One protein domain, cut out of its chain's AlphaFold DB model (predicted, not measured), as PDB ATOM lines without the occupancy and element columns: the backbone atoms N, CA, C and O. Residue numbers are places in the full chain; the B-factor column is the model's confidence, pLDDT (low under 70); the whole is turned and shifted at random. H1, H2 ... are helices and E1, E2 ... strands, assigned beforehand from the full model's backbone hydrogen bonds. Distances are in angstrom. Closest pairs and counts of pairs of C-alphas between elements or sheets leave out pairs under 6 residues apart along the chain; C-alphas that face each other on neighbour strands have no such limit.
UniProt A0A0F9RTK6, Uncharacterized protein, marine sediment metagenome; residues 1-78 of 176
ATOM      1  N   MET A   1     245.395 233.500 159.411       47.34
ATOM      2  CA  MET A   1     245.027 232.482 158.393       47.34
ATOM      3  C   MET A   1     243.641 232.723 157.778       47.34
ATOM      4  O   MET A   1     243.480 232.413 156.611       47.34
ATOM      5  N   TYR A   2     242.673 233.314 158.500       45.91
ATOM      6  CA  TYR A   2     241.333 233.643 157.971       45.91
ATOM      7  C   TYR A   2     241.330 234.855 156.999       45.91
ATOM      8  O   TYR A   2     240.694 234.813 155.954       45.91
ATOM      9  N   GLU A   3     242.132 235.895 157.262       46.38
ATOM     10  CA  GLU A   3     242.203 237.109 156.415       46.38
ATOM     11  C   GLU A   3     242.933 236.952 155.076       46.38
ATOM     12  O   GLU A   3     242.690 237.723 154.155       46.38
ATOM     13  N   PHE A   4     243.791 235.940 154.921       52.12
ATOM     14  CA  PHE A   4     244.424 235.669 153.622       52.12
ATOM     15  C   PHE A   4     243.434 235.090 152.598       52.12
ATOM     16  O   PHE A   4     243.754 235.005 151.417       52.12
ATOM     17  N   ILE A   5     242.239 234.687 153.049       55.88
ATOM     18  CA  ILE A   5     241.222 234.011 152.237       55.88
ATOM     19  C   ILE A   5     239.963 234.882 152.091       55.88
ATOM     20  O   ILE A   5     239.305 234.842 151.054       55.88
ATOM     21  N   THR A   6     239.644 235.721 153.080       55.94
ATOM     22  CA  THR A   6     238.521 236.666 153.018       55.94
ATOM     23  C   THR A   6     239.029 238.093 153.181       55.94
ATOM     24  O   THR A   6     239.518 238.443 154.248       55.94
ATOM     25  N   THR A   7     238.839 238.945 152.173       58.69
ATOM     26  CA  THR A   7     239.151 240.394 152.149       58.69
ATOM     27  C   THR A   7     238.392 241.237 153.193       58.69
ATOM     28  O   THR A   7     238.300 242.459 153.078       58.69
ATOM     29  N   LYS A   8     237.803 240.602 154.209       63.12
ATOM     30  CA  LYS A   8     236.939 241.211 155.212       63.12
ATOM     31  C   LYS A   8     237.714 241.324 156.524       63.12
ATOM     32  O   LYS A   8     237.962 240.313 157.176       63.12
ATOM     33  N   LYS A   9     238.078 242.556 156.891       70.81
ATOM     34  CA  LYS A   9     238.642 242.866 158.210       70.81
ATOM     35  C   LYS A   9     237.647 242.450 159.296       70.81
ATOM     36  O   LYS A   9     236.440 242.668 159.148       70.81
ATOM     37  N   ILE A  10     238.149 241.839 160.365       80.94
ATOM     38  CA  ILE A  10     237.347 241.552 161.558       80.94
ATOM     39  C   ILE A  10     236.850 242.897 162.119       80.94
ATOM     40  O   ILE A  10     237.646 243.832 162.192       80.94
ATOM     41  N   PRO A  11     235.563 243.034 162.493       88.00
ATOM     42  CA  PRO A  11     235.085 244.248 163.144       88.00
ATOM     43  C   PRO A  11     235.917 244.549 164.393       88.00
ATOM     44  O   PRO A  11     236.127 243.660 165.214       88.00
ATOM     45  N   GLU A  12     236.350 245.794 164.553       86.81
ATOM     46  CA  GLU A  12     237.224 246.241 165.647       86.81
ATOM     47  C   GLU A  12     236.698 245.847 167.036       86.81
ATOM     48  O   GLU A  12     237.427 245.291 167.854       86.81
ATOM     49  N   ILE A  13     235.389 246.006 167.255       90.88
ATOM     50  CA  ILE A  13     234.717 245.574 168.487       90.88
ATOM     51  C   ILE A  13     234.969 244.084 168.760       90.88
ATOM     52  O   ILE A  13     235.292 243.700 169.882       90.88
ATOM     53  N   LEU A  14     234.834 243.234 167.737       90.06
ATOM     54  CA  LEU A  14     235.042 241.793 167.872       90.06
ATOM     55  C   LEU A  14     236.522 241.464 168.102       90.06
ATOM     56  O   LEU A  14     236.830 240.565 168.883       90.06
ATOM     57  N   TYR A  15     237.422 242.202 167.451       89.81
ATOM     58  CA  TYR A  15     238.861 242.057 167.628       89.81
ATOM     59  C   TYR A  15     239.275 242.315 169.086       89.81
ATOM     60  O   TYR A  15     239.888 241.450 169.717       89.81
ATOM     61  N   PHE A  16     238.860 243.444 169.670       91.94
ATOM     62  CA  PHE A  16     239.179 243.770 171.063       91.94
ATOM     63  C   PHE A  16     238.488 242.854 172.071       91.94
ATOM     64  O   PHE A  16     239.108 242.468 173.064       91.94
ATOM     65  N   LEU A  17     237.241 242.454 171.818       92.50
ATOM     66  CA  LEU A  17     236.509 241.546 172.704       92.50
ATOM     67  C   LEU A  17     237.233 240.197 172.830       92.50
ATOM     68  O   LEU A  17     237.432 239.690 173.932       92.50
ATOM     69  N   ILE A  18     237.712 239.638 171.718       89.94
ATOM     70  CA  ILE A  18     238.476 238.383 171.745       89.94
ATOM     71  C   ILE A  18     239.851 238.587 172.400       89.94
ATOM     72  O   ILE A  18     240.297 237.730 173.164       89.94
ATOM     73  N   GLY A  19     240.519 239.708 172.113       87.69
ATOM     74  CA  GLY A  19     241.876 239.974 172.591       87.69
ATOM     75  C   GLY A  19     241.981 240.280 174.088       87.69
ATOM     76  O   GLY A  19     242.980 239.917 174.709       87.69
ATOM     77  N   VAL A  20     240.970 240.928 174.681       92.69
ATOM     78  CA  VAL A  20     241.094 241.541 176.017       92.69
ATOM     79  C   VAL A  20     240.127 240.963 177.050       92.69
ATOM     80  O   VAL A  20     240.509 240.819 178.213       92.69
ATOM     81  N   THR A  21     238.906 240.569 176.675       91.94
ATOM     82  CA  THR A  21     237.866 240.171 177.649       91.94
ATOM     83  C   THR A  21     238.281 238.984 178.522       91.94
ATOM     84  O   THR A  21     237.943 238.922 179.699       91.94
ATOM     85  N   LEU A  22     239.068 238.045 177.992       91.25
ATOM     86  CA  LEU A  22     239.495 236.865 178.752       91.25
ATOM     87  C   LEU A  22     240.716 237.106 179.654       91.25
ATOM     88  O   LEU A  22     241.081 236.219 180.430       91.25
ATOM     89  N   ILE A  23     241.345 238.282 179.597       92.12
ATOM     90  CA  ILE A  23     242.573 238.576 180.348       92.12
ATOM     91  C   ILE A  23     242.387 238.405 181.871       92.12
ATOM     92  O   ILE A  23     243.187 237.676 182.466       92.12
ATOM     93  N   PRO A  24     241.347 238.968 182.529       91.94
ATOM     94  CA  PRO A  24     241.123 238.773 183.966       91.94
ATOM     95  C   PRO A  24     241.038 237.296 184.370       91.94
ATOM     96  O   PRO A  24     241.613 236.876 185.377       91.94
ATOM     97  N   TRP A  25     240.384 236.478 183.544       92.06
ATOM     98  CA  TRP A  25     240.235 235.043 183.772       92.06
ATOM     99  C   TRP A  25     241.569 234.303 183.660       92.06
ATOM    100  O   TRP A  25     241.904 233.494 184.532       92.06
ATOM    101  N   PHE A  26     242.381 234.628 182.651       91.69
ATOM    102  CA  PHE A  26     243.740 234.095 182.537       91.69
ATOM    103  C   PHE A  26     244.616 234.486 183.730       91.69
ATOM    104  O   PHE A  26     245.398 233.663 184.204       91.69
ATOM    105  N   ILE A  27     244.453 235.693 184.275       90.75
ATOM    106  CA  ILE A  27     245.187 236.140 185.467       90.75
ATOM    107  C   ILE A  27     244.771 235.345 186.707       90.75
ATOM    108  O   ILE A  27     245.626 234.968 187.511       90.75
ATOM    109  N   LEU A  28     243.488 235.019 186.866       91.06
ATOM    110  CA  LEU A  28     243.037 234.152 187.960       91.06
ATOM    111  C   LEU A  28     243.623 232.744 187.843       91.06
ATOM    112  O   LEU A  28     244.076 232.183 188.847       91.06
ATOM    113  N   ILE A  29     243.672 232.183 186.632       90.56
ATOM    114  CA  ILE A  29     244.327 230.893 186.371       90.56
ATOM    115  C   ILE A  29     245.818 230.986 186.707       90.56
ATOM    116  O   ILE A  29     246.336 230.138 187.435       90.56
ATOM    117  N   TRP A  30     246.490 232.046 186.254       87.50
ATOM    118  CA  TRP A  30     247.896 232.324 186.540       87.50
ATOM    119  C   TRP A  30     248.162 232.363 188.050       87.50
ATOM    120  O   TRP A  30     248.967 231.591 188.570       87.50
ATOM    121  N   ILE A  31     247.419 233.177 188.797       86.69
ATOM    122  CA  ILE A  31     247.541 233.274 190.258       86.69
ATOM    123  C   ILE A  31     247.245 231.937 190.927       86.69
ATOM    124  O   ILE A  31     247.880 231.602 191.922       86.69
ATOM    125  N   THR A  32     246.310 231.151 190.402       85.75
ATOM    126  CA  THR A  32     245.987 229.830 190.952       85.75
ATOM    127  C   THR A  32     247.134 228.844 190.755       85.75
ATOM    128  O   THR A  32     247.494 228.152 191.710       85.75
ATOM    129  N   ALA A  33     247.736 228.821 189.562       82.81
ATOM    130  CA  ALA A  33     248.883 227.980 189.234       82.81
ATOM    131  C   ALA A  33     250.104 228.325 190.103       82.81
ATOM    132  O   ALA A  33     250.746 227.437 190.662       82.81
ATOM    133  N   PHE A  34     250.384 229.615 190.307       73.31
ATOM    134  CA  PHE A  34     251.492 230.058 191.166       73.31
ATOM    135  C   PHE A  34     251.155 230.050 192.662       73.31
ATOM    136  O   PHE A  34     252.041 229.927 193.512       73.31
ATOM    137  N   GLY A  35     249.872 230.125 193.002       68.31
ATOM    138  CA  GLY A  35     249.351 230.118 194.364       68.31
ATOM    139  C   GLY A  35     249.531 228.787 195.087       68.31
ATOM    140  O   GLY A  35     249.359 228.749 196.300       68.31
ATOM    141  N   ILE A  36     249.944 227.724 194.385       61.38
ATOM    142  CA  ILE A  36     250.351 226.437 194.977       61.38
ATOM    143  C   ILE A  36     251.473 226.629 196.018       61.38
ATOM    144  O   ILE A  36     251.589 225.861 196.967       61.38
ATOM    145  N   ILE A  37     252.280 227.687 195.884       65.94
ATOM    146  CA  ILE A  37     253.416 227.982 196.772       65.94
ATOM    147  C   ILE A  37     252.993 228.861 197.975       65.94
ATOM    148  O   ILE A  37     253.773 229.093 198.907       65.94
ATOM    149  N   LEU A  38     251.765 229.384 197.979       68.69
ATOM    150  CA  LEU A  38     251.235 230.255 199.030       68.69
ATOM    151  C   LEU A  38     250.399 229.459 200.035       68.69
ATOM    152  O   LEU A  38     249.811 228.434 199.707       68.69
ATOM    153  N   ALA A  39     250.330 229.951 201.274       72.50
ATOM    154  CA  ALA A  39     249.405 229.388 202.253       72.50
ATOM    155  C   ALA A  39     247.958 229.583 201.767       72.50
ATOM    156  O   ALA A  39     247.628 230.637 201.223       72.50
ATOM    157  N   GLU A  40     247.090 228.603 202.009       76.62
ATOM    158  CA  GLU A  40     245.723 228.557 201.467       76.62
ATOM    159  C   GLU A  40     244.910 229.834 201.752       76.62
ATOM    160  O   GLU A  40     244.317 230.416 200.846       76.62
ATOM    161  N   LYS A  41     244.998 230.365 202.979       77.88
ATOM    162  CA  LYS A  41     244.348 231.635 203.356       77.88
ATOM    163  C   LYS A  41     244.868 232.845 202.564       77.88
ATOM    164  O   LYS A  41     244.093 233.730 202.217       77.88
ATOM    165  N   GLN A  42     246.170 232.893 202.265       80.88
ATOM    166  CA  GLN A  42     246.769 233.977 201.472       80.88
ATOM    167  C   GLN A  42     246.383 233.862 199.997       80.88
ATOM    168  O   GLN A  42     246.147 234.878 199.347       80.88
ATOM    169  N   LYS A  43     246.286 232.632 199.483       83.69
ATOM    170  CA  LYS A  43     245.863 232.351 198.109       83.69
ATOM    171  C   LYS A  43     244.456 232.885 197.842       83.69
ATOM    172  O   LYS A  43     244.286 233.629 196.882       83.69
ATOM    173  N   ILE A  44     243.487 232.566 198.707       86.81
ATOM    174  CA  ILE A  44     242.094 233.023 198.556       86.81
ATOM    175  C   ILE A  44     242.023 234.554 198.607       86.81
ATOM    176  O   ILE A  44     241.388 235.166 197.753       86.81
ATOM    177  N   LEU A  45     242.726 235.188 199.553       89.44
ATOM    178  CA  LEU A  45     242.757 236.649 199.654       89.44
ATOM    179  C   LEU A  45     243.309 237.306 198.381       89.44
ATOM    180  O   LEU A  45     242.708 238.244 197.868       89.44
ATOM    181  N   ILE A  46     244.424 236.799 197.849       89.56
ATOM    182  CA  ILE A  46     245.017 237.327 196.614       89.56
ATOM    183  C   ILE A  46     244.067 237.109 195.430       89.56
ATOM    184  O   ILE A  46     243.840 238.037 194.664       89.56
ATOM    185  N   GLN A  47     243.461 235.926 195.299       91.12
ATOM    186  CA  GLN A  47     242.486 235.657 194.239       91.12
ATOM    187  C   GLN A  47     241.289 236.613 194.301       91.12
ATOM    188  O   GLN A  47     240.904 237.142 193.266       91.12
ATOM    189  N   MET A  48     240.745 236.894 195.491       92.50
ATOM    190  CA  MET A  48     239.650 237.860 195.647       92.50
ATOM    191  C   MET A  48     240.067 239.278 195.243       92.50
ATOM    192  O   MET A  48     239.313 239.956 194.552       92.50
ATOM    193  N   ILE A  49     241.274 239.720 195.619       93.31
ATOM    194  CA  ILE A  49     241.794 241.041 195.230       93.31
ATOM    195  C   ILE A  49     241.896 241.150 193.705       93.31
ATOM    196  O   ILE A  49     241.434 242.133 193.130       93.31
ATOM    197  N   PHE A  50     242.466 240.141 193.042       93.75
ATOM    198  CA  PHE A  50     242.607 240.149 191.584       93.75
ATOM    199  C   PHE A  50     241.287 239.938 190.847       93.75
ATOM    200  O   PHE A  50     241.134 240.475 189.756       93.75
ATOM    201  N   LEU A  51     240.329 239.222 191.440       94.81
ATOM    202  CA  LEU A  51     238.974 239.125 190.910       94.81
ATOM    203  C   LEU A  51     238.307 240.502 190.908       94.81
ATOM    204  O   LEU A  51     237.846 240.937 189.864       94.81
ATOM    205  N   ILE A  52     238.329 241.224 192.035       95.94
ATOM    206  CA  ILE A  52     237.762 242.579 192.125       95.94
ATOM    207  C   ILE A  52     238.482 243.528 191.160       95.94
ATOM    208  O   ILE A  52     237.835 244.248 190.403       95.94
ATOM    209  N   TYR A  53     239.817 243.513 191.153       95.81
ATOM    210  CA  TYR A  53     240.610 244.361 190.264       95.81
ATOM    211  C   TYR A  53     240.340 244.056 188.782       95.81
ATOM    212  O   TYR A  53     240.183 244.972 187.977       95.81
ATOM    213  N   GLY A  54     240.222 242.773 188.432       95.88
ATOM    214  CA  GLY A  54     239.859 242.306 187.099       95.88
ATOM    215  C   GLY A  54     238.441 242.685 186.690       95.88
ATOM    216  O   GLY A  54     238.265 243.183 185.586       95.88
ATOM    217  N   SER A  55     237.455 242.549 187.581       95.81
ATOM    218  CA  SER A  55     236.076 242.979 187.323       95.81
ATOM    219  C   SER A  55     235.976 244.485 187.084       95.81
ATOM    220  O   SER A  55     235.239 244.912 186.199       95.81
ATOM    221  N   ILE A  56     236.716 245.299 187.846       97.00
ATOM    222  CA  ILE A  56     236.753 246.757 187.642       97.00
ATOM    223  C   ILE A  56     237.338 247.079 186.264       97.00
ATOM    224  O   ILE A  56     236.753 247.864 185.521       97.00
ATOM    225  N   PHE A  57     238.466 246.458 185.912       97.00
ATOM    226  CA  PHE A  57     239.072 246.624 184.594       97.00
ATOM    227  C   PHE A  57     238.124 246.202 183.469       97.00
ATOM    228  O   PHE A  57     237.934 246.966 182.529       97.00
ATOM    229  N   GLU A  58     237.502 245.026 183.575       96.06
ATOM    230  CA  GLU A  58     236.586 244.491 182.563       96.06
ATOM    231  C   GLU A  58     235.366 245.397 182.373       96.06
ATOM    232  O   GLU A  58     234.978 245.674 181.241       96.06
ATOM    233  N   LEU A  59     234.807 245.939 183.459       96.62
ATOM    234  CA  LEU A  59     233.693 246.884 183.391       96.62
ATOM    235  C   LEU A  59     234.082 248.184 182.674       96.62
ATOM    236  O   LEU A  59     233.326 248.668 181.828       96.62
ATOM    237  N   ILE A  60     235.262 248.737 182.972       97.00
ATOM    238  CA  ILE A  60     235.775 249.931 182.284       97.00
ATOM    239  C   ILE A  60     236.045 249.609 180.811       97.00
ATOM    240  O   ILE A  60     235.587 250.342 179.940       97.00
ATOM    241  N   PHE A  61     236.720 248.495 180.525       97.06
ATOM    242  CA  PHE A  61     237.018 248.039 179.170       97.06
ATOM    243  C   PHE A  61     235.747 247.885 178.327       97.06
ATOM    244  O   PHE A  61     235.671 248.455 177.244       97.06
ATOM    245  N   LEU A  62     234.726 247.182 178.831       96.56
ATOM    246  CA  LEU A  62     233.457 247.001 178.119       96.56
ATOM    247  C   LEU A  62     232.738 248.336 177.899       96.56
ATOM    248  O   LEU A  62     232.156 248.551 176.841       96.56
ATOM    249  N   THR A  63     232.807 249.254 178.864       96.50
ATOM    250  CA  THR A  63     232.239 250.602 178.710       96.50
ATOM    251  C   THR A  63     232.948 251.375 177.595       96.50
ATOM    252  O   THR A  63     232.289 251.937 176.721       96.50
ATOM    253  N   LEU A  64     234.284 251.365 177.579       95.75
ATOM    254  CA  LEU A  64     235.081 252.008 176.529       95.75
ATOM    255  C   LEU A  64     234.834 251.367 175.159       95.75
ATOM    256  O   LEU A  64     234.696 252.086 174.176       95.75
ATOM    257  N   LEU A  65     234.671 250.043 175.104       96.06
ATOM    258  CA  LEU A  65     234.458 249.288 173.868       96.06
ATOM    259  C   LEU A  65     233.203 249.729 173.103       96.06
ATOM    260  O   LEU A  65     233.195 249.687 171.876       96.06
ATOM    261  N   PHE A  66     232.146 250.142 173.806       95.50
ATOM    262  CA  PHE A  66     230.899 250.584 173.170       95.50
ATOM    263  C   PHE A  66     230.778 252.106 173.028       95.50
ATOM    264  O   PHE A  66     229.965 252.563 172.228       95.50
ATOM    265  N   ILE A  67     231.553 252.891 173.786       95.25
ATOM    266  CA  ILE A  67     231.504 254.363 173.745       95.25
ATOM    267  C   ILE A  67     232.572 254.933 172.810       95.25
ATOM    268  O   ILE A  67     232.255 255.762 171.961       95.25
ATOM    269  N   ASN A  68     233.831 254.528 172.991       93.69
ATOM    270  CA  ASN A  68     234.957 254.973 172.179       93.69
ATOM    271  C   ASN A  68     236.104 253.932 172.212       93.69
ATOM    272  O   ASN A  68     236.945 253.981 173.120       93.69
ATOM    273  N   PRO A  69     236.152 253.010 171.230       92.19
ATOM    274  CA  PRO A  69     237.195 251.990 171.114       92.19
ATOM    275  C   PRO A  69     238.623 252.538 171.005       92.19
ATOM    276  O   PRO A  69     239.546 251.873 171.465       92.19
ATOM    277  N   GLU A  70     238.819 253.762 170.502       90.81
ATOM    278  CA  GLU A  70     240.152 254.376 170.351       90.81
ATOM    279  C   GLU A  70     240.872 254.543 171.704       90.81
ATOM    280  O   GLU A  70     242.097 254.573 171.783       90.81
ATOM    281  N   LEU A  71     240.120 254.591 172.812       92.50
ATOM    282  CA  LEU A  71     240.683 254.641 174.167       92.50
ATOM    283  C   LEU A  71     241.246 253.287 174.640       92.50
ATOM    284  O   LEU A  71     241.915 253.227 175.675       92.50
ATOM    285  N   ILE A  72     240.984 252.200 173.914       94.75
ATOM    286  CA  ILE A  72     241.517 250.852 174.162       94.75
ATOM    287  C   ILE A  72     242.788 250.630 173.341       94.75
ATOM    288  O   ILE A  72     243.756 250.065 173.856       94.75
ATOM    289  N   GLY A  73     242.790 251.074 172.089       92.25
ATOM    290  CA  GLY A  73     243.922 250.972 171.178       92.25
ATOM    291  C   GLY A  73     243.513 251.201 169.728       92.25
ATOM    292  O   GLY A  73     242.334 251.374 169.432       92.25
ATOM    293  N   GLU A  74     244.491 251.156 168.831       90.94
ATOM    294  CA  GLU A  74     244.298 251.316 167.389       90.94
ATOM    295  C   GLU A  74     244.836 250.092 166.634       90.94
ATOM    296  O   GLU A  74     245.939 249.600 166.890       90.94
ATOM    297  N   ILE A  75     244.051 249.575 165.686       87.50
ATOM    298  CA  ILE A  75     244.465 248.463 164.822       87.50
ATOM    299  C   ILE A  75     245.230 249.040 163.625       87.50
ATOM    300  O   ILE A  75     244.637 249.411 162.610       87.50
ATOM    301  N   THR A  76     246.556 249.103 163.734       83.25
ATOM    302  CA  THR A  76     247.426 249.707 162.709       83.25
ATOM    303  C   THR A  76     247.613 248.810 161.488       83.25
ATOM    304  O   THR A  76     247.664 249.281 160.350       83.25
ATOM    305  N   THR A  77     247.669 247.495 161.690       78.19
ATOM    306  CA  THR A  77     247.701 246.500 160.611       78.19
ATOM    307  C   THR A  77     246.805 245.320 160.961       78.19
ATOM    308  O   THR A  77     246.330 245.202 162.082       78.19
ATOM    309  N   SER A  78     246.572 244.399 160.026       69.12
ATOM    310  CA  SER A  78     245.684 243.258 160.284       69.12
ATOM    311  C   SER A  78     246.175 242.299 161.386       69.12
ATOM    312  O   SER A  78     245.435 241.423 161.825       69.12
TER     313      SER A  78
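AT A GLANCE: This is residues 1 to 78 of the 176 residues of an uncharacterized protein of marine sediment metagenome (UniProt A0A0F9RTK6). A long, flat helical hairpin: the longest helix, H3, makes one side, and H1 and H2, set end to end and separated by a tight link, make the other. Residues 1 to 11, with no named element, run on beyond the start of H1, and a short strand, E1, follows H3 at that same end of the hairpin. The printed part has 78 residues with three named helices and one named strand, in the order H1, H2, H3, E1, and its class is mostly helix. It is loose, with a radius of gyration of the C-alphas of 16.7 A, and spans 52 by 29 by 15 A.

IN THESE COORDINATES: H3, residues 40 to 67, is 40.5 A long, from C-alpha 40 at (245.723, 228.557, 201.467) to C-alpha 67 at (231.504, 254.363, 173.745). H2, residues 23 to 37, is 22.4 A long. H1, residues 12 to 20, is 12.0 A long and begins with C-alpha 12 at (237.224, 246.241, 165.647). E1, residues 73 to 77, is 12.1 A long.

HOW THE PARTS SIT: H2 and H3 form a helical hairpin: they touch at a shallow tilt of 11 degrees, opposite ways, and their closest C-alphas, those of Pro 24 and Gly 54, are 4.9 A apart. H1 and H3 only just touch, with 3 pairs of C-alphas within 8 A, and H3 does so with residues 65 to 66 alone; the closest C-alphas, those of Ile 13 and Leu 65, are 6.5 A apart. H1 and H3 run opposite ways at a shallow tilt of 8 degrees. H1 and H2 meet only through their link. E1 pairs with no named strand and is apart from H2 and H3; the closest C-alphas of E1 and H1, those of Ile 75 and Glu 12, are 7.6 A apart. In H1 and H3 every O i to N i+4 pair is within hydrogen-bond range; in H2 9 of 11 are.

THE WHOLE: The two C-alphas farthest apart, those of Thr 7 and Ala 39, are 52.3 A apart. The printed part has no cut, and the links H1 to H2, H2 to H3 and H3 to E1 are tight. The mean pLDDT of the printed part is 84.7; residues 1 to 8, 35 to 38 and 78 are under 70.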